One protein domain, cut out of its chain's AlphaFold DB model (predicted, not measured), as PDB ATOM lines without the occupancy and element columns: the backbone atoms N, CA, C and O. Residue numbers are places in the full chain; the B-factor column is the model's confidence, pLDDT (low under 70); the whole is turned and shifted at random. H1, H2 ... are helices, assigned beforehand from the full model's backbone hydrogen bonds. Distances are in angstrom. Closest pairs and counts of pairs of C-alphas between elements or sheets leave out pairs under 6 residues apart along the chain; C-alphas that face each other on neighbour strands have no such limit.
ATOM      1  N   ALA A   6      -0.711  49.079  33.338       87.12
ATOM      2  CA  ALA A   6       0.741  49.106  33.469       87.12
ATOM      3  C   ALA A   6       1.315  47.768  33.964       87.12
ATOM      4  O   ALA A   6       2.380  47.364  33.499       87.12
ATOM      5  N   ASP A   7       0.619  47.075  34.866       89.44
ATOM      6  CA  ASP A   7       1.048  45.773  35.383       89.44
ATOM      7  C   ASP A   7       0.895  44.674  34.336       89.44
ATOM      8  O   ASP A   7       1.795  43.850  34.186       89.44
ATOM      9  N   THR A   8      -0.189  44.700  33.553       91.19
ATOM     10  CA  THR A   8      -0.374  43.777  32.424       91.19
ATOM     11  C   THR A   8       0.711  43.982  31.364       91.19
ATOM     12  O   THR A   8       1.385  43.028  30.987       91.19
ATOM     13  N   ALA A   9       0.963  45.228  30.942       93.88
ATOM     14  CA  ALA A   9       2.000  45.521  29.950       93.88
ATOM     15  C   ALA A   9       3.409  45.141  30.440       93.88
ATOM     16  O   ALA A   9       4.228  44.640  29.668       93.88
ATOM     17  N   PHE A  10       3.696  45.362  31.727       96.25
ATOM     18  CA  PHE A  10       4.952  44.931  32.332       96.25
ATOM     19  C   PHE A  10       5.078  43.403  32.345       96.25
ATOM     20  O   PHE A  10       6.123  42.878  31.964       96.25
ATOM     21  N   PHE A  11       4.023  42.695  32.753       95.50
ATOM     22  CA  PHE A  11       4.004  41.236  32.765       95.50
ATOM     23  C   PHE A  11       4.237  40.654  31.368       95.50
ATOM     24  O   PHE A  11       5.099  39.793  31.216       95.50
ATOM     25  N   ASP A  12       3.549  41.159  30.342       96.38
ATOM     26  CA  ASP A  12       3.714  40.695  28.959       96.38
ATOM     27  C   ASP A  12       5.147  40.924  28.450       96.38
ATOM     28  O   ASP A  12       5.739  40.068  27.780       96.38
ATOM     29  N   HIS A  13       5.753  42.059  28.811       97.25
ATOM     30  CA  HIS A  13       7.156  42.333  28.509       97.25
ATOM     31  C   HIS A  13       8.106  41.364  29.231       97.25
ATOM     32  O   HIS A  13       9.020  40.821  28.608       97.25
ATOM     33  N   ALA A  14       7.887  41.101  30.520       97.38
ATOM     34  CA  ALA A  14       8.699  40.155  31.281       97.38
ATOM     35  C   ALA A  14       8.561  38.725  30.735       97.38
ATOM     36  O   ALA A  14       9.563  38.035  30.539       97.38
ATOM     37  N   PHE A  15       7.336  38.312  30.408       97.62
ATOM     38  CA  PHE A  15       7.038  37.006  29.835       97.62
ATOM     39  C   PHE A  15       7.720  36.809  28.478       97.62
ATOM     40  O   PHE A  15       8.438  35.828  28.282       97.62
ATOM     41  N   SER A  16       7.556  37.764  27.559       97.75
ATOM     42  CA  SER A  16       8.204  37.719  26.241       97.75
ATOM     43  C   SER A  16       9.733  37.753  26.331       97.75
ATOM     44  O   SER A  16      10.402  37.053  25.572       97.75
ATOM     45  N   SER A  17      10.294  38.497  27.288       97.44
ATOM     46  CA  SER A  17      11.744  38.559  27.505       97.44
ATOM     47  C   SER A  17      12.312  37.216  27.970       97.44
ATOM     48  O   SER A  17      13.295  36.740  27.403       97.44
ATOM     49  N   VAL A  18      11.679  36.561  28.951       97.31
ATOM     50  CA  VAL A  18      12.109  35.229  29.416       97.31
ATOM     51  C   VAL A  18      11.920  34.178  28.318       97.31
ATOM     52  O   VAL A  18      12.806  33.349  28.110       97.31
ATOM     53  N   LEU A  19      10.813  34.227  27.568       97.06
ATOM     54  CA  LEU A  19      10.576  33.309  26.451       97.06
ATOM     55  C   LEU A  19      11.651  33.442  25.360       97.06
ATOM     56  O   LEU A  19      12.199  32.434  24.921       97.06
ATOM     57  N   SER A  20      12.025  34.670  24.997       96.56
ATOM     58  CA  SER A  20      13.098  34.940  24.029       96.56
ATOM     59  C   SER A  20      14.446  34.354  24.472       96.56
ATOM     60  O   SER A  20      15.176  33.769  23.669       96.56
ATOM     61  N   VAL A  21      14.772  34.434  25.767       95.88
ATOM     62  CA  VAL A  21      15.984  33.812  26.330       95.88
ATOM     63  C   VAL A  21      15.931  32.288  26.215       95.88
ATOM     64  O   VAL A  21      16.928  31.676  25.825       95.88
ATOM     65  N   ILE A  22      14.781  31.667  26.502       95.62
ATOM     66  CA  ILE A  22      14.584  30.214  26.360       95.62
ATOM     67  C   ILE A  22      14.784  29.786  24.904       95.62
ATOM     68  O   ILE A  22      15.535  28.847  24.635       95.62
ATOM     69  N   GLU A  23      14.146  30.482  23.964       95.56
ATOM     70  CA  GLU A  23      14.226  30.182  22.533       95.56
ATOM     71  C   GLU A  23      15.660  30.309  22.015       95.56
ATOM     72  O   GLU A  23      16.177  29.387  21.386       95.56
ATOM     73  N   ARG A  24      16.359  31.388  22.371       94.25
ATOM     74  CA  ARG A  24      17.755  31.596  21.962       94.25
ATOM     75  C   ARG A  24      18.723  30.614  22.614       94.25
ATOM     76  O   ARG A  24      19.684  30.193  21.974       94.25
ATOM     77  N   THR A  25      18.467  30.213  23.858       92.94
ATOM     78  CA  THR A  25      19.238  29.146  24.519       92.94
ATOM     79  C   THR A  25      19.035  27.817  23.794       92.94
ATOM     80  O   THR A  25      20.004  27.109  23.523       92.94
ATOM     81  N   ARG A  26      17.795  27.491  23.404       92.50
ATOM     82  CA  ARG A  26      17.494  26.302  22.595       92.50
ATOM     83  C   ARG A  26      18.217  26.347  21.251       92.50
ATOM     84  O   ARG A  26      18.828  25.357  20.859       92.50
ATOM     85  N   ASP A  27      18.158  27.475  20.554       90.88
ATOM     86  CA  ASP A  27      18.769  27.619  19.234       90.88
ATOM     87  C   ASP A  27      20.300  27.522  19.299       90.88
ATOM     88  O   ASP A  27      20.900  26.873  18.445       90.88
ATOM     89  N   SER A  28      20.925  28.050  20.358       86.62
ATOM     90  CA  SER A  28      22.353  27.854  20.658       86.62
ATOM     91  C   SER A  28      22.728  26.367  20.770       86.62
ATOM     92  O   SER A  28      23.699  25.922  20.150       86.62
ATOM     93  N   ILE A  29      21.923  25.575  21.492       85.44
ATOM     94  CA  ILE A  29      22.129  24.126  21.644       85.44
ATOM     95  C   ILE A  29      21.970  23.405  20.299       85.44
ATOM     96  O   ILE A  29      22.816  22.590  19.928       85.44
ATOM     97  N   VAL A  30      20.890  23.691  19.565       84.62
ATOM     98  CA  VAL A  30      20.551  23.003  18.304       84.62
ATOM     99  C   VAL A  30      21.545  23.327  17.193       84.62
ATOM    100  O   VAL A  30      21.909  22.438  16.426       84.62
ATOM    101  N   ALA A  31      22.026  24.570  17.123       82.31
ATOM    102  CA  ALA A  31      23.032  24.992  16.152       82.31
ATOM    103  C   ALA A  31      24.408  24.344  16.387       82.31
ATOM    104  O   ALA A  31      25.312  24.518  15.571       82.31
ATOM    105  N   GLY A  32      24.586  23.609  17.491       77.19
ATOM    106  CA  GLY A  32      25.867  23.018  17.850       77.19
ATOM    107  C   GLY A  32      26.913  24.084  18.157       77.19
ATOM    108  O   GLY A  32      28.090  23.878  17.858       77.19
ATOM    109  N   GLN A  33      26.506  25.226  18.734       73.62
ATOM    110  CA  GLN A  33      27.471  26.229  19.171       73.62
ATOM    111  C   GLN A  33      28.529  25.548  20.037       73.62
ATOM    112  O   GLN A  33      28.235  24.891  21.036       73.62
ATOM    113  N   GLY A  34      29.781  25.703  19.624       67.75
ATOM    114  CA  GLY A  34      30.912  25.179  20.361       67.75
ATOM    115  C   GLY A  34      31.555  23.909  19.818       67.75
ATOM    116  O   GLY A  34      32.415  23.362  20.504       67.75
ATOM    117  N   THR A  35      31.226  23.447  18.609       76.50
ATOM    118  CA  THR A  35      31.938  22.328  17.951       76.50
ATOM    119  C   THR A  35      33.449  22.558  17.861       76.50
ATOM    120  O   THR A  35      34.219  21.658  18.210       76.50
ATOM    121  N   ASP A  36      33.863  23.781  17.520       83.75
ATOM    122  CA  ASP A  36      35.271  24.166  17.320       83.75
ATOM    123  C   ASP A  36      35.962  24.699  18.585       83.75
ATOM    124  O   ASP A  36      37.123  25.102  18.548       83.75
ATOM    125  N   LEU A  37      35.266  24.700  19.724       86.12
ATOM    126  CA  LEU A  37      35.826  25.154  20.994       86.12
ATOM    127  C   LEU A  37      36.766  24.112  21.607       86.12
ATOM    128  O   LEU A  37      36.588  22.896  21.441       86.12
ATOM    129  N   ASP A  38      37.738  24.591  22.383       89.31
ATOM    130  CA  ASP A  38      38.570  23.715  23.202       89.31
ATOM    131  C   ASP A  38      37.757  23.061  24.340       89.31
ATOM    132  O   ASP A  38      36.602  23.407  24.612       89.31
ATOM    133  N   SER A  39      38.342  22.075  25.024       89.75
ATOM    134  CA  SER A  39      37.648  21.347  26.093       89.75
ATOM    135  C   SER A  39      37.210  22.243  27.258       89.75
ATOM    136  O   SER A  39      36.127  22.031  27.799       89.75
ATOM    137  N   LYS A  40      38.005  23.252  27.644       88.81
ATOM    138  CA  LYS A  40      37.661  24.158  28.752       88.81
ATOM    139  C   LYS A  40      36.521  25.095  28.357       88.81
ATOM    140  O   LYS A  40      35.600  25.301  29.143       88.81
ATOM    141  N   GLN A  41      36.547  25.606  27.132       89.38
ATOM    142  CA  GLN A  41      35.490  26.424  26.547       89.38
ATOM    143  C   GLN A  41      34.182  25.641  26.409       89.38
ATOM    144  O   GLN A  41      33.135  26.148  26.802       89.38
ATOM    145  N   LYS A  42      34.236  24.384  25.949       89.06
ATOM    146  CA  LYS A  42      33.074  23.478  25.907       89.06
ATOM    147  C   LYS A  42      32.482  23.247  27.293       89.06
ATOM    148  O   LYS A  42      31.267  23.328  27.461       89.06
ATOM    149  N   MET A  43      33.329  22.992  28.292       89.62
ATOM    150  CA  MET A  43      32.886  22.816  29.677       89.62
ATOM    151  C   MET A  43      32.210  24.077  30.222       89.62
ATOM    152  O   MET A  43      31.117  23.980  30.778       89.62
ATOM    153  N   ARG A  44      32.816  25.256  30.029       89.19
ATOM    154  CA  ARG A  44      32.225  26.525  30.474       89.19
ATOM    155  C   ARG A  44      30.904  26.813  29.760       89.19
ATOM    156  O   ARG A  44      29.923  27.137  30.417       89.19
ATOM    157  N   LEU A  45      30.852  26.630  28.440       89.44
ATOM    158  CA  LEU A  45      29.634  26.817  27.649       89.44
ATOM    159  C   LEU A  45      28.502  25.899  28.128       89.44
ATOM    160  O   LEU A  45      27.392  26.363  28.366       89.44
ATOM    161  N   SER A  46      28.784  24.609  28.331       89.50
ATOM    162  CA  SER A  46      27.796  23.644  28.825       89.50
ATOM    163  C   SER A  46      27.255  24.020  30.211       89.50
ATOM    164  O   SER A  46      26.052  23.889  30.456       89.50
ATOM    165  N   ARG A  47      28.111  24.547  31.098       89.62
ATOM    166  CA  ARG A  47      27.700  25.057  32.416       89.62
ATOM    167  C   ARG A  47      26.791  26.271  32.295       89.62
ATOM    168  O   ARG A  47      25.732  26.284  32.915       89.62
ATOM    169  N   GLU A  48      27.159  27.248  31.473       90.50
ATOM    170  CA  GLU A  48      26.338  28.444  31.270       90.50
ATOM    171  C   GLU A  48      24.984  28.118  30.640       90.50
ATOM    172  O   GLU A  48      23.963  28.615  31.105       90.50
ATOM    173  N   ILE A  49      24.935  27.223  29.653       90.75
ATOM    174  CA  ILE A  49      23.674  26.762  29.058       90.75
ATOM    175  C   ILE A  49      22.803  26.050  30.102       90.75
ATOM    176  O   ILE A  49      21.602  26.314  30.199       90.75
ATOM    177  N   SER A  50      23.401  25.174  30.916       90.81
ATOM    178  CA  SER A  50      22.691  24.494  32.007       90.81
ATOM    179  C   SER A  50      22.122  25.504  33.006       90.81
ATOM    180  O   SER A  50      20.961  25.410  33.398       90.81
ATOM    181  N   ARG A  51      22.915  26.521  33.363       91.00
ATOM    182  CA  ARG A  51      22.501  27.605  34.258       91.00
ATOM    183  C   ARG A  51      21.353  28.419  33.667       91.00
ATOM    184  O   ARG A  51      20.356  28.624  34.350       91.00
ATOM    185  N   LEU A  52      21.467  28.844  32.410       92.62
ATOM    186  CA  LEU A  52      20.421  29.581  31.700       92.62
ATOM    187  C   LEU A  52      19.113  28.796  31.651       92.62
ATOM    188  O   LEU A  52      18.053  29.371  31.887       92.62
ATOM    189  N   THR A  53      19.185  27.490  31.404       92.19
ATOM    190  CA  THR A  53      18.007  26.614  31.377       92.19
ATOM    191  C   THR A  53      17.318  26.579  32.740       92.19
ATOM    192  O   THR A  53      16.114  26.820  32.822       92.19
ATOM    193  N   SER A  54      18.078  26.351  33.818       93.00
ATOM    194  CA  SER A  54      17.539  26.332  35.183       93.00
ATOM    195  C   SER A  54      16.941  27.679  35.588       93.00
ATOM    196  O   SER A  54      15.801  27.726  36.041       93.00
ATOM    197  N   LEU A  55      17.663  28.784  35.374       94.44
ATOM    198  CA  LEU A  55      17.174  30.126  35.703       94.44
ATOM    199  C   LEU A  55      15.922  30.489  34.902       94.44
ATOM    200  O   LEU A  55      14.982  31.049  35.459       94.44
ATOM    201  N   SER A  56      15.871  30.120  33.621       95.38
ATOM    202  CA  SER A  56      14.694  30.361  32.784       95.38
ATOM    203  C   SER A  56      13.477  29.576  33.262       95.38
ATOM    204  O   SER A  56      12.374  30.117  33.281       95.38
ATOM    205  N   ALA A  57      13.660  28.322  33.689       95.06
ATOM    206  CA  ALA A  57      12.583  27.516  34.258       95.06
ATOM    207  C   ALA A  57      12.053  28.124  35.568       95.06
ATOM    208  O   ALA A  57      10.838  28.213  35.763       95.06
ATOM    209  N   THR A  58      12.948  28.604  36.435       95.88
ATOM    210  CA  THR A  58      12.579  29.294  37.677       95.88
ATOM    211  C   THR A  58      11.849  30.613  37.399       95.88
ATOM    212  O   THR A  58      10.783  30.853  37.963       95.88
ATOM    213  N   ALA A  59      12.358  31.439  36.477       96.88
ATOM    214  CA  ALA A  59      11.737  32.705  36.082       96.88
ATOM    215  C   ALA A  59      10.346  32.485  35.471       96.88
ATOM    216  O   ALA A  59       9.385  33.165  35.827       96.88
ATOM    217  N   MET A  60      10.214  31.485  34.596       97.50
ATOM    218  CA  MET A  60       8.930  31.121  34.004       97.50
ATOM    219  C   MET A  60       7.947  30.617  35.065       97.50
ATOM    220  O   MET A  60       6.780  30.989  35.042       97.50
ATOM    221  N   SER A  61       8.411  29.832  36.041       96.56
ATOM    222  CA  SER A  61       7.572  29.374  37.156       96.56
ATOM    223  C   SER A  61       7.038  30.545  37.988       96.56
ATOM    224  O   SER A  61       5.865  30.547  38.358       96.56
ATOM    225  N   LEU A  62       7.860  31.571  38.228       96.50
ATOM    226  CA  LEU A  62       7.443  32.789  38.925       96.50
ATOM    227  C   LEU A  62       6.393  33.578  38.122       96.50
ATOM    228  O   LEU A  62       5.374  34.002  38.668       96.50
ATOM    229  N   LEU A  63       6.602  33.731  36.813       97.31
ATOM    230  CA  LEU A  63       5.639  34.376  35.915       97.31
ATOM    231  C   LEU A  63       4.302  33.621  35.866       97.31
ATOM    232  O   LEU A  63       3.236  34.235  35.939       97.31
ATOM    233  N   LEU A  64       4.342  32.292  35.778       96.31
ATOM    234  CA  LEU A  64       3.143  31.454  35.765       96.31
ATOM    235  C   LEU A  64       2.409  31.486  37.108       96.31
ATOM    236  O   LEU A  64       1.180  31.513  37.116       96.31
ATOM    237  N   MET A  65       3.132  31.563  38.228       95.75
ATOM    238  CA  MET A  65       2.535  31.790  39.544       95.75
ATOM    239  C   MET A  65       1.776  33.117  39.580       95.75
ATOM    240  O   MET A  65       0.614  33.139  39.982       95.75
ATOM    241  N   TYR A  66       2.385  34.214  39.111       95.31
ATOM    242  CA  TYR A  66       1.684  35.496  39.019       95.31
ATOM    243  C   TYR A  66       0.419  35.390  38.159       95.31
ATOM    244  O   TYR A  66      -0.654  35.825  38.581       95.31
ATOM    245  N   LYS A  67       0.519  34.762  36.981       94.56
ATOM    246  CA  LYS A  67      -0.625  34.582  36.083       94.56
ATOM    247  C   LYS A  67      -1.751  33.779  36.736       94.56
ATOM    248  O   LYS A  67      -2.904  34.190  36.652       94.56
ATOM    249  N   ALA A  68      -1.422  32.686  37.421       94.31
ATOM    250  CA  ALA A  68      -2.393  31.859  38.126       94.31
ATOM    251  C   ALA A  68      -3.127  32.642  39.225       94.31
ATOM    252  O   ALA A  68      -4.343  32.520  39.354       94.31
ATOM    253  N   LEU A  69      -2.425  33.491  39.985       93.00
ATOM    254  CA  LEU A  69      -3.056  34.339  41.005       93.00
ATOM    255  C   LEU A  69      -4.022  35.355  40.394       93.00
ATOM    256  O   LEU A  69      -5.122  35.548  40.908       93.00
ATOM    257  N   VAL A  70      -3.631  35.976  39.282       91.50
ATOM    258  CA  VAL A  70      -4.467  36.940  38.552       91.50
ATOM    259  C   VAL A  70      -5.717  36.273  37.978       91.50
ATOM    260  O   VAL A  70      -6.800  36.854  38.024       91.50
ATOM    261  N   ASP A  71      -5.586  35.039  37.497       92.81
ATOM    262  CA  ASP A  71      -6.686  34.261  36.920       92.81
ATOM    263  C   ASP A  71      -7.597  33.608  37.976       92.81
ATOM    264  O   ASP A  71      -8.526  32.879  37.625       92.81
ATOM    265  N   GLY A  72      -7.343  33.840  39.271       90.50
ATOM    266  CA  GLY A  72      -8.109  33.231  40.361       90.50
ATOM    267  C   GLY A  72      -7.851  31.730  40.533       90.50
ATOM    268  O   GLY A  72      -8.666  31.026  41.116       90.50
ATOM    269  N   GLN A  73      -6.723  31.228  40.027       92.50
ATOM    270  CA  GLN A  73      -6.280  29.834  40.140       92.50
ATOM    271  C   GLN A  73      -5.268  29.626  41.282       92.50
ATOM    272  O   GLN A  73      -4.638  28.574  41.368       92.50
ATOM    273  N   GLY A  74      -5.115  30.616  42.169       87.06
ATOM    274  CA  GLY A  74      -4.172  30.582  43.292       87.06
ATOM    275  C   GLY A  74      -4.377  29.417  44.260       87.06
ATOM    276  O   GLY A  74      -3.401  28.899  44.790       87.06
ATOM    277  N   ASP A  75      -5.617  28.949  44.419       89.12
ATOM    278  CA  ASP A  75      -5.972  27.832  45.308       89.12
ATOM    279  C   ASP A  75      -5.308  26.501  44.910       89.12
ATOM    280  O   ASP A  75      -5.269  25.561  45.699       89.12
ATOM    281  N   GLN A  76      -4.786  26.407  43.683       89.50
ATOM    282  CA  GLN A  76      -4.059  25.237  43.182       89.50
ATOM    283  C   GLN A  76      -2.572  25.250  43.575       89.50
ATOM    284  O   GLN A  76      -1.856  24.290  43.292       89.50
ATOM    285  N   ILE A  77      -2.089  26.338  44.181       89.94
ATOM    286  CA  ILE A  77      -0.688  26.523  44.553       89.94
ATOM    287  C   ILE A  77      -0.551  26.347  46.063       89.94
ATOM    288  O   ILE A  77      -0.896  27.226  46.853       89.94
ATOM    289  N   ASP A  78       0.024  25.217  46.462       90.69
ATOM    290  CA  ASP A  78       0.331  24.956  47.863       90.69
ATOM    291  C   ASP A  78       1.357  25.963  48.397       90.69
ATOM    292  O   ASP A  78       2.461  26.089  47.862       90.69
ATOM    293  N   ASN A  79       1.011  26.631  49.503       92.62
ATOM    294  CA  ASN A  79       1.883  27.547  50.243       92.62
ATOM    295  C   ASN A  79       2.593  28.578  49.342       92.62
ATOM    296  O   ASN A  79       3.823  28.605  49.239       92.62
ATOM    297  N   ILE A  80       1.795  29.446  48.709       94.25
ATOM    298  CA  ILE A  80       2.273  30.509  47.811       94.25
ATOM    299  C   ILE A  80       3.455  31.300  48.410       94.25
ATOM    300  O   ILE A  80       4.445  31.448  47.697       94.25
ATOM    301  N   PRO A  81       3.444  31.760  49.684       94.69
ATOM    302  CA  PRO A  81       4.573  32.517  50.232       94.69
ATOM    303  C   PRO A  81       5.896  31.740  50.230       94.69
ATOM    304  O   PRO A  81       6.925  32.286  49.842       94.69
ATOM    305  N   ALA A  82       5.879  30.461  50.621       95.19
ATOM    306  CA  ALA A  82       7.091  29.645  50.619       95.19
ATOM    307  C   ALA A  82       7.587  29.362  49.195       95.19
ATOM    308  O   ALA A  82       8.789  29.420  48.944       95.19
ATOM    309  N   ARG A  83       6.670  29.098  48.256       95.19
ATOM    310  CA  ARG A  83       7.018  28.866  46.845       95.19
ATOM    311  C   ARG A  83       7.562  30.114  46.166       95.19
ATOM    312  O   ARG A  83       8.505  30.019  45.388       95.19
ATOM    313  N   LEU A  84       6.990  31.274  46.465       95.94
ATOM    314  CA  LEU A  84       7.472  32.560  45.978       95.94
ATOM    315  C   LEU A  84       8.924  32.801  46.413       95.94
ATOM    316  O   LEU A  84       9.765  33.147  45.584       95.94
ATOM    317  N   GLU A  85       9.217  32.575  47.694       95.19
ATOM    318  CA  GLU A  85      10.561  32.744  48.245       95.19
ATOM    319  C   GLU A  85      11.558  31.744  47.643       95.19
ATOM    320  O   GLU A  85      12.640  32.137  47.215       95.19
ATOM    321  N   GLU A  86      11.175  30.469  47.529       94.69
ATOM    322  CA  GLU A  86      11.986  29.421  46.893       94.69
ATOM    323  C   GLU A  86      12.362  29.789  45.450       94.69
ATOM    324  O   GLU A  86      13.534  29.728  45.069       94.69
ATOM    325  N   LEU A  87      11.379  30.212  44.648       94.94
ATOM    326  CA  LEU A  87      11.605  30.604  43.258       94.94
ATOM    327  C   LEU A  87      12.500  31.841  43.162       94.94
ATOM    328  O   LEU A  87      13.418  31.877  42.344       94.94
ATOM    329  N   TYR A  88      12.271  32.849  44.002       93.69
ATOM    330  CA  TYR A  88      13.072  34.066  43.965       93.69
ATOM    331  C   TYR A  88      14.519  33.820  44.396       93.69
ATOM    332  O   TYR A  88      15.445  34.260  43.715       93.69
ATOM    333  N   GLN A  89      14.739  33.036  45.453       93.25
ATOM    334  CA  GLN A  89      16.081  32.617  45.859       93.25
ATOM    335  C   GLN A  89      16.773  31.798  44.765       93.25
ATOM    336  O   GLN A  89      17.962  31.999  44.513       93.25
ATOM    337  N   GLY A  90      16.031  30.942  44.057       91.31
ATOM    338  CA  GLY A  90      16.535  30.183  42.911       91.31
ATOM    339  C   GLY A  90      17.081  31.058  41.775       91.31
ATOM    340  O   GLY A  90      17.997  30.635  41.072       91.31
ATOM    341  N   LEU A  91      16.575  32.286  41.616       90.75
ATOM    342  CA  LEU A  91      17.068  33.255  40.629       90.75
ATOM    343  C   LEU A  91      18.326  34.006  41.085       90.75
ATOM    344  O   LEU A  91      19.082  34.494  40.248       90.75
ATOM    345  N   GLN A  92      18.559  34.083  42.395       85.94
ATOM    346  CA  GLN A  92      19.692  34.790  43.003       85.94
ATOM    347  C   GLN A  92      20.948  33.914  43.135       85.94
ATOM    348  O   GLN A  92      21.992  34.385  43.593       85.94
ATOM    349  N   VAL A  93      20.875  32.634  42.753       77.06
ATOM    350  CA  VAL A  93      21.999  31.699  42.861       77.06
ATOM    351  C   VAL A  93      23.144  32.151  41.953       77.06
ATOM    352  O   VAL A  93      23.084  32.036  40.725       77.06
ATOM    353  N   GLN A  94      24.219  32.642  42.571       66.31
ATOM    354  CA  GLN A  94      25.468  32.910  41.867       66.31
ATOM    355  C   GLN A  94      26.135  31.591  41.455       66.31
ATOM    356  O   GLN A  94      26.070  30.609  42.204       66.31
ATOM    357  N   PRO A  95      26.795  31.540  40.286       63.06
ATOM    358  CA  PRO A  95      27.610  30.388  39.939       63.06
ATOM    359  C   PRO A  95      28.717  30.208  40.985       63.06
ATOM    360  O   PRO A  95      29.359  31.174  41.395       63.06
ATOM    361  N   ALA A  96      28.935  28.966  41.416       61.28
ATOM    362  CA  ALA A  96      30.107  28.628  42.212       61.28
ATOM    363  C   ALA A  96      31.375  28.949  41.404       61.28
ATOM    364  O   ALA A  96      31.413  28.657  40.206       61.28
ATOM    365  N   ASP A  97      32.395  29.528  42.047       66.88
ATOM    366  CA  ASP A  97      33.704  29.720  41.415       66.88
ATOM    367  C   ASP A  97      34.270  28.348  41.045       66.88
ATOM    368  O   ASP A  97      34.547  27.498  41.893       66.88
ATOM    369  N   ASP A  98      34.346  28.110  39.745       66.00
ATOM    370  CA  ASP A  98      34.633  26.814  39.163       66.00
ATOM    371  C   ASP A  98      36.035  26.755  38.537       66.00
ATOM    372  O   ASP A  98      36.374  25.774  37.865       66.00
ATOM    373  N   GLY A  99      36.839  27.806  38.752       72.31
ATOM    374  CA  GLY A  99      38.184  27.957  38.206       72.31
ATOM    375  C   GLY A  99      38.230  28.143  36.684       72.31
ATOM    376  O   GLY A  99      39.313  28.080  36.102       72.31
ATOM    377  N   LEU A 100      37.085  28.354  36.016       74.25
ATOM    378  CA  LEU A 100      37.001  28.609  34.572       74.25
ATOM    379  C   LEU A 100      36.863  30.102  34.233       74.25
ATOM    380  O   LEU A 100      36.643  30.429  33.064       74.25
ATOM    381  N   GLY A 101      37.014  31.001  35.214       66.69
ATOM    382  CA  GLY A 101      36.794  32.449  35.089       66.69
ATOM    383  C   GLY A 101      37.514  33.129  33.916       66.69
ATOM    384  O   GLY A 101      36.927  34.006  33.278       66.69
ATOM    385  N   ASP A 102      38.699  32.644  33.536       77.00
ATOM    386  CA  ASP A 102      39.512  33.204  32.441       77.00
ATOM    387  C   ASP A 102      39.151  32.666  31.040       77.00
ATOM    388  O   ASP A 102      39.671  33.130  30.025       77.00
ATOM    389  N   VAL A 103      38.272  31.664  30.951       83.69
ATOM    390  CA  VAL A 103      37.924  31.011  29.680       83.69
ATOM    391  C   VAL A 103      36.977  31.884  28.853       83.69
ATOM    392  O   VAL A 103      35.809  32.052  29.197       83.69
ATOM    393  N   VAL A 104      37.446  32.395  27.717       86.44
ATOM    394  CA  VAL A 104      36.635  33.245  26.832       86.44
ATOM    395  C   VAL A 104      35.533  32.428  26.147       86.44
ATOM    396  O   VAL A 104      35.812  31.444  25.455       86.44
ATOM    397  N   LEU A 105      34.283  32.858  26.336       86.62
ATOM    398  CA  LEU A 105      33.099  32.306  25.676       86.62
ATOM    399  C   LEU A 105      32.881  32.931  24.286       86.62
ATOM    400  O   LEU A 105      33.321  34.058  24.048       86.62
ATOM    401  N   PRO A 106      32.164  32.243  23.379       87.81
ATOM    402  CA  PRO A 106      31.754  32.826  22.106       87.81
ATOM    403  C   PRO A 106      30.970  34.138  22.299       87.81
ATOM    404  O   PRO A 106      30.152  34.217  23.221       87.81
ATOM    405  N   PRO A 107      31.139  35.144  21.420       89.12
ATOM    406  CA  PRO A 107      30.428  36.422  21.530       89.12
ATOM    407  C   PRO A 107      28.904  36.274  21.600       89.12
ATOM    408  O   PRO A 107      28.248  36.969  22.370       89.12
ATOM    409  N   GLU A 108      28.342  35.329  20.845       88.06
ATOM    410  CA  GLU A 108      26.903  35.044  20.842       88.06
ATOM    411  C   GLU A 108      26.416  34.517  22.200       88.06
ATOM    412  O   GLU A 108      25.343  34.900  22.666       88.06
ATOM    413  N   THR A 109      27.228  33.698  22.876       89.06
ATOM    414  CA  THR A 109      26.951  33.230  24.239       89.06
ATOM    415  C   THR A 109      27.026  34.384  25.234       89.06
ATOM    416  O   THR A 109      26.161  34.502  26.094       89.06
ATOM    417  N   VAL A 110      28.024  35.265  25.113       90.31
ATOM    418  CA  VAL A 110      28.146  36.449  25.981       90.31
ATOM    419  C   VAL A 110      26.936  37.373  25.820       90.31
ATOM    420  O   VAL A 110      26.382  37.825  26.820       90.31
ATOM    421  N   ALA A 111      26.483  37.603  24.585       91.31
ATOM    422  CA  ALA A 111      25.276  38.378  24.312       91.31
ATOM    423  C   ALA A 111      24.031  37.725  24.935       91.31
ATOM    424  O   ALA A 111      23.285  38.389  25.646       91.31
ATOM    425  N   LEU A 112      23.852  36.411  24.753       92.94
ATOM    426  CA  LEU A 112      22.750  35.664  25.369       92.94
ATOM    427  C   LEU A 112      22.755  35.778  26.902       92.94
ATOM    428  O   LEU A 112      21.702  35.960  27.504       92.94
ATOM    429  N   LEU A 113      23.927  35.698  27.536       92.06
ATOM    430  CA  LEU A 113      24.064  35.838  28.987       92.06
ATOM    431  C   LEU A 113      23.694  37.244  29.475       92.06
ATOM    432  O   LEU A 113      23.060  37.374  30.522       92.06
ATOM    433  N   ALA A 114      24.070  38.283  28.728       92.62
ATOM    434  CA  ALA A 114      23.697  39.659  29.045       92.62
ATOM    435  C   ALA A 114      22.178  39.866  28.935       92.62
ATOM    436  O   ALA A 114      21.563  40.404  29.857       92.62
ATOM    437  N   ASP A 115      21.571  39.374  27.854       93.75
ATOM    438  CA  ASP A 115      20.126  39.462  27.624       93.75
ATOM    439  C   ASP A 115      19.342  38.680  28.689       93.75
ATOM    440  O   ASP A 115      18.340  39.161  29.221       93.75
ATOM    441  N   ALA A 116      19.842  37.504  29.078       94.12
ATOM    442  CA  ALA A 116      19.288  36.721  30.176       94.12
ATOM    443  C   ALA A 116      19.359  37.467  31.514       94.12
ATOM    444  O   ALA A 116      18.380  37.483  32.257       94.12
ATOM    445  N   GLY A 117      20.479  38.134  31.809       92.94
ATOM    446  CA  GLY A 117      20.616  38.962  33.008       92.94
ATOM    447  C   GLY A 117      19.575  40.083  33.072       92.94
ATOM    448  O   GLY A 117      18.968  40.297  34.121       92.94
ATOM    449  N   GLN A 118      19.307  40.750  31.945       94.25
ATOM    450  CA  GLN A 118      18.257  41.769  31.860       94.25
ATOM    451  C   GLN A 118      16.863  41.167  32.074       94.25
ATOM    452  O   GLN A 118      16.094  41.687  32.880       94.25
ATOM    453  N   ALA A 119      16.554  40.052  31.404       95.00
ATOM    454  CA  ALA A 119      15.259  39.387  31.522       95.00
ATOM    455  C   ALA A 119      14.988  38.891  32.952       95.00
ATOM    456  O   ALA A 119      13.901  39.105  33.488       95.00
ATOM    457  N   PHE A 120      15.976  38.269  33.602       94.75
ATOM    458  CA  PHE A 120      15.834  37.778  34.975       94.75
ATOM    459  C   PHE A 120      15.784  38.915  35.999       94.75
ATOM    460  O   PHE A 120      15.091  38.784  37.005       94.75
ATOM    461  N   GLY A 121      16.415  40.061  35.723       93.75
ATOM    462  CA  GLY A 121      16.291  41.262  36.555       93.75
ATOM    463  C   GLY A 121      14.850  41.777  36.681       93.75
ATOM    464  O   GLY A 121      14.489  42.360  37.699       93.75
ATOM    465  N   LEU A 122      13.981  41.496  35.702       95.94
ATOM    466  CA  LEU A 122      12.559  41.859  35.769       95.94
ATOM    467  C   LEU A 122      11.798  41.089  36.864       95.94
ATOM    468  O   LEU A 122      10.736  41.536  37.305       95.94
ATOM    469  N   MET A 123      12.324  39.946  37.319       96.69
ATOM    470  CA  MET A 123      11.649  39.064  38.274       96.69
ATOM    471  C   MET A 123      11.527  39.666  39.676       96.69
ATOM    472  O   MET A 123      10.587  39.323  40.386       96.69
ATOM    473  N   GLU A 124      12.392  40.607  40.062       95.75
ATOM    474  CA  GLU A 124      12.260  41.345  41.330       95.75
ATOM    475  C   GLU A 124      10.930  42.108  41.398       95.75
ATOM    476  O   GLU A 124      10.211  42.069  42.399       95.75
ATOM    477  N   ARG A 125      10.536  42.748  40.293       95.88
ATOM    478  CA  ARG A 125       9.248  43.440  40.229       95.88
ATOM    479  C   ARG A 125       8.079  42.457  40.201       95.88
ATOM    480  O   ARG A 125       7.078  42.714  40.866       95.88
ATOM    481  N   VAL A 126       8.204  41.331  39.492       96.06
ATOM    482  CA  VAL A 126       7.176  40.270  39.501       96.06
ATOM    483  C   VAL A 126       6.978  39.720  40.917       96.06
ATOM    484  O   VAL A 126       5.838  39.586  41.356       96.06
ATOM    485  N   TYR A 127       8.060  39.485  41.665       95.69
ATOM    486  CA  TYR A 127       8.001  39.087  43.073       95.69
ATOM    487  C   TYR A 127       7.194  40.087  43.906       95.69
ATOM    488  O   TYR A 127       6.266  39.694  44.610       95.69
ATOM    489  N   GLY A 128       7.484  41.387  43.774       95.06
ATOM    490  CA  GLY A 128       6.739  42.438  44.473       95.06
ATOM    491  C   GLY A 128       5.248  42.463  44.116       95.06
ATOM    492  O   GLY A 128       4.404  42.646  44.993       95.06
ATOM    493  N   MET A 129       4.912  42.220  42.847       94.94
ATOM    494  CA  MET A 129       3.524  42.140  42.380       94.94
ATOM    495  C   MET A 129       2.785  40.934  42.977       94.94
ATOM    496  O   MET A 129       1.639  41.072  43.399       94.94
ATOM    497  N   ILE A 130       3.438  39.769  43.063       94.50
ATOM    498  CA  ILE A 130       2.880  38.579  43.722       94.50
ATOM    499  C   ILE A 130       2.699  38.839  45.222       94.50
ATOM    500  O   ILE A 130       1.627  38.581  45.763       94.50
ATOM    501  N   ALA A 131       3.717  39.378  45.899       93.12
ATOM    502  CA  ALA A 131       3.663  39.660  47.332       93.12
ATOM    503  C   ALA A 131       2.515  40.619  47.689       93.12
ATOM    504  O   ALA A 131       1.788  40.389  48.656       93.12
ATOM    505  N   ALA A 132       2.297  41.654  46.871       91.38
ATOM    506  CA  ALA A 132       1.161  42.559  47.019       91.38
ATOM    507  C   ALA A 132      -0.187  41.847  46.822       91.38
ATOM    508  O   ALA A 132      -1.154  42.176  47.503       91.38
ATOM    509  N   GLN A 133      -0.260  40.864  45.922       88.44
ATOM    510  CA  GLN A 133      -1.478  40.090  45.686       88.44
ATOM    511  C   GLN A 133      -1.824  39.164  46.858       88.44
ATOM    512  O   GLN A 133      -2.998  38.950  47.120       88.44
ATOM    513  N   ILE A 134      -0.822  38.634  47.565       88.06
ATOM    514  CA  ILE A 134      -1.015  37.777  48.749       88.06
ATOM    515  C   ILE A 134      -1.470  38.595  49.967       88.06
ATOM    516  O   ILE A 134      -2.190  38.087  50.821       88.06
ATOM    517  N   ALA A 135      -1.013  39.844  50.085       84.44
ATOM    518  CA  ALA A 135      -1.323  40.708  51.223       84.44
ATOM    519  C   ALA A 135      -2.751  41.292  51.201       84.44
ATOM    520  O   ALA A 135      -3.171  41.875  52.204       84.44
ATOM    521  N   ASN A 136      -3.462  41.168  50.076       68.44
ATOM    522  CA  ASN A 136      -4.812  41.693  49.843       68.44
ATOM    523  C   ASN A 136      -5.858  40.577  49.818       68.44
ATOM    524  O   ASN A 136      -6.999  40.861  50.247       68.44
TER     525      ASN A 136
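AT A GLANCE: This is residues 6 to 136 of the 136 residues of an uncharacterized protein of Insolitispirillum peregrinum (UniProt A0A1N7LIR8). This is an elongated bundle built along one long helix, H2, with H4 and H5 following each other end to end along its side; H1 packs along one edge of this pair of rows and H3 covers the opposite edge, beside the later part of H2. From the end of H3 a long loop, residues 92 to 106, runs on along part of the bundle's length, in the same general direction as H3, to the start of H4. The printed part has 131 residues with five named helices in the order H1, H2, H3, H4, H5 and no named strand, and its class is all helix. It is only just compact, close to loose, with a radius of gyration of the C-alphas of 16.6 A, and its outline, 54 by 27 by 22 A, is only just elongated.

IN THESE COORDINATES: Start at the first printed residue, Ala 6, whose C-alpha is at (0.741, 49.106, 33.469). From there H1 runs through residues 6 to 30, 36.1 A from first to last C-alpha. After eight residues, find C-alpha 39 at (37.648, 21.347, 26.093); here H2 begins, the longest helix, residues 39 to 70, and it runs 46.6 A to C-alpha 70 at (-4.467, 36.940, 38.552). Next look at residues 80 to 91, which are H3, 16.7 A long. Past the loop you reach H4, residues 107 to 121, 21.2 A long. One residue later H5 takes up residues 123 to 134, 16.5 A long, and ends at C-alpha 134 at (-1.015, 37.777, 48.749).

HOW THE PARTS SIT: Begin with H2, the hub, which touches the four other helices; the five make a bundle, helices packed along one another, with mostly aligned packing. H1 and H2 form a helical hairpin, running opposite ways at a shallow tilt of 29 degrees. Look at Ile 22 and Ser 56 for their closest C-alphas, 6.4 A apart; H2 touches H1 with residues 49 to 63 alone. H2 and H3 form a second helical hairpin, opposite ways at a shallow tilt of 24 degrees. Here H2 touches with residues 55 to 62 alone, and the closest C-alphas, those of Thr 58 and Leu 87, are 5.8 A apart. H4 runs the same way as H2 at a shallow tilt of 27 degrees and touches its residues 45 to 59 alone, closest at the C-alphas of Ala 59 and Phe 120, 6.6 A apart. H5 also runs the same way as H2, at a shallow tilt of 26 degrees, and touches its residues 59 to 69 alone; the closest C-alphas, those of Tyr 66 and Ile 130, are 5.7 A apart. H4 and H5 meet only through their link. Now find Ser 17 and Ala 119, the closest C-alphas of H1 and H4, 5.4 A apart, where these two touch and run opposite ways at 28 degrees, a shallow tilt. H3 touches H5, opposite ways at a shallow tilt of 6 degrees, with the C-alphas of Leu 84 and Tyr 127 closest at 7.2 A. H1 and H3 are apart. In H1, H2, H3, H4 and H5 every pair of O i and N i+4 is within hydrogen-bond range.

THE WHOLE: The two C-alphas farthest apart are those of Asp 36 and Asn 136, 54.5 A, while the first and last printed C-alphas are 18.8 A apart. The printed part has no cut, and it ends at the chain's last residue, 136. The link from H3 to H4 is long, with 15 residues; H1 to H2 and H2 to H3 are short links, and H4 to H5 is tight. The mean pLDDT of the printed part is 89.9; look for values under 70 at residue 34, residues 94 to 98, residue 101 and residue 136.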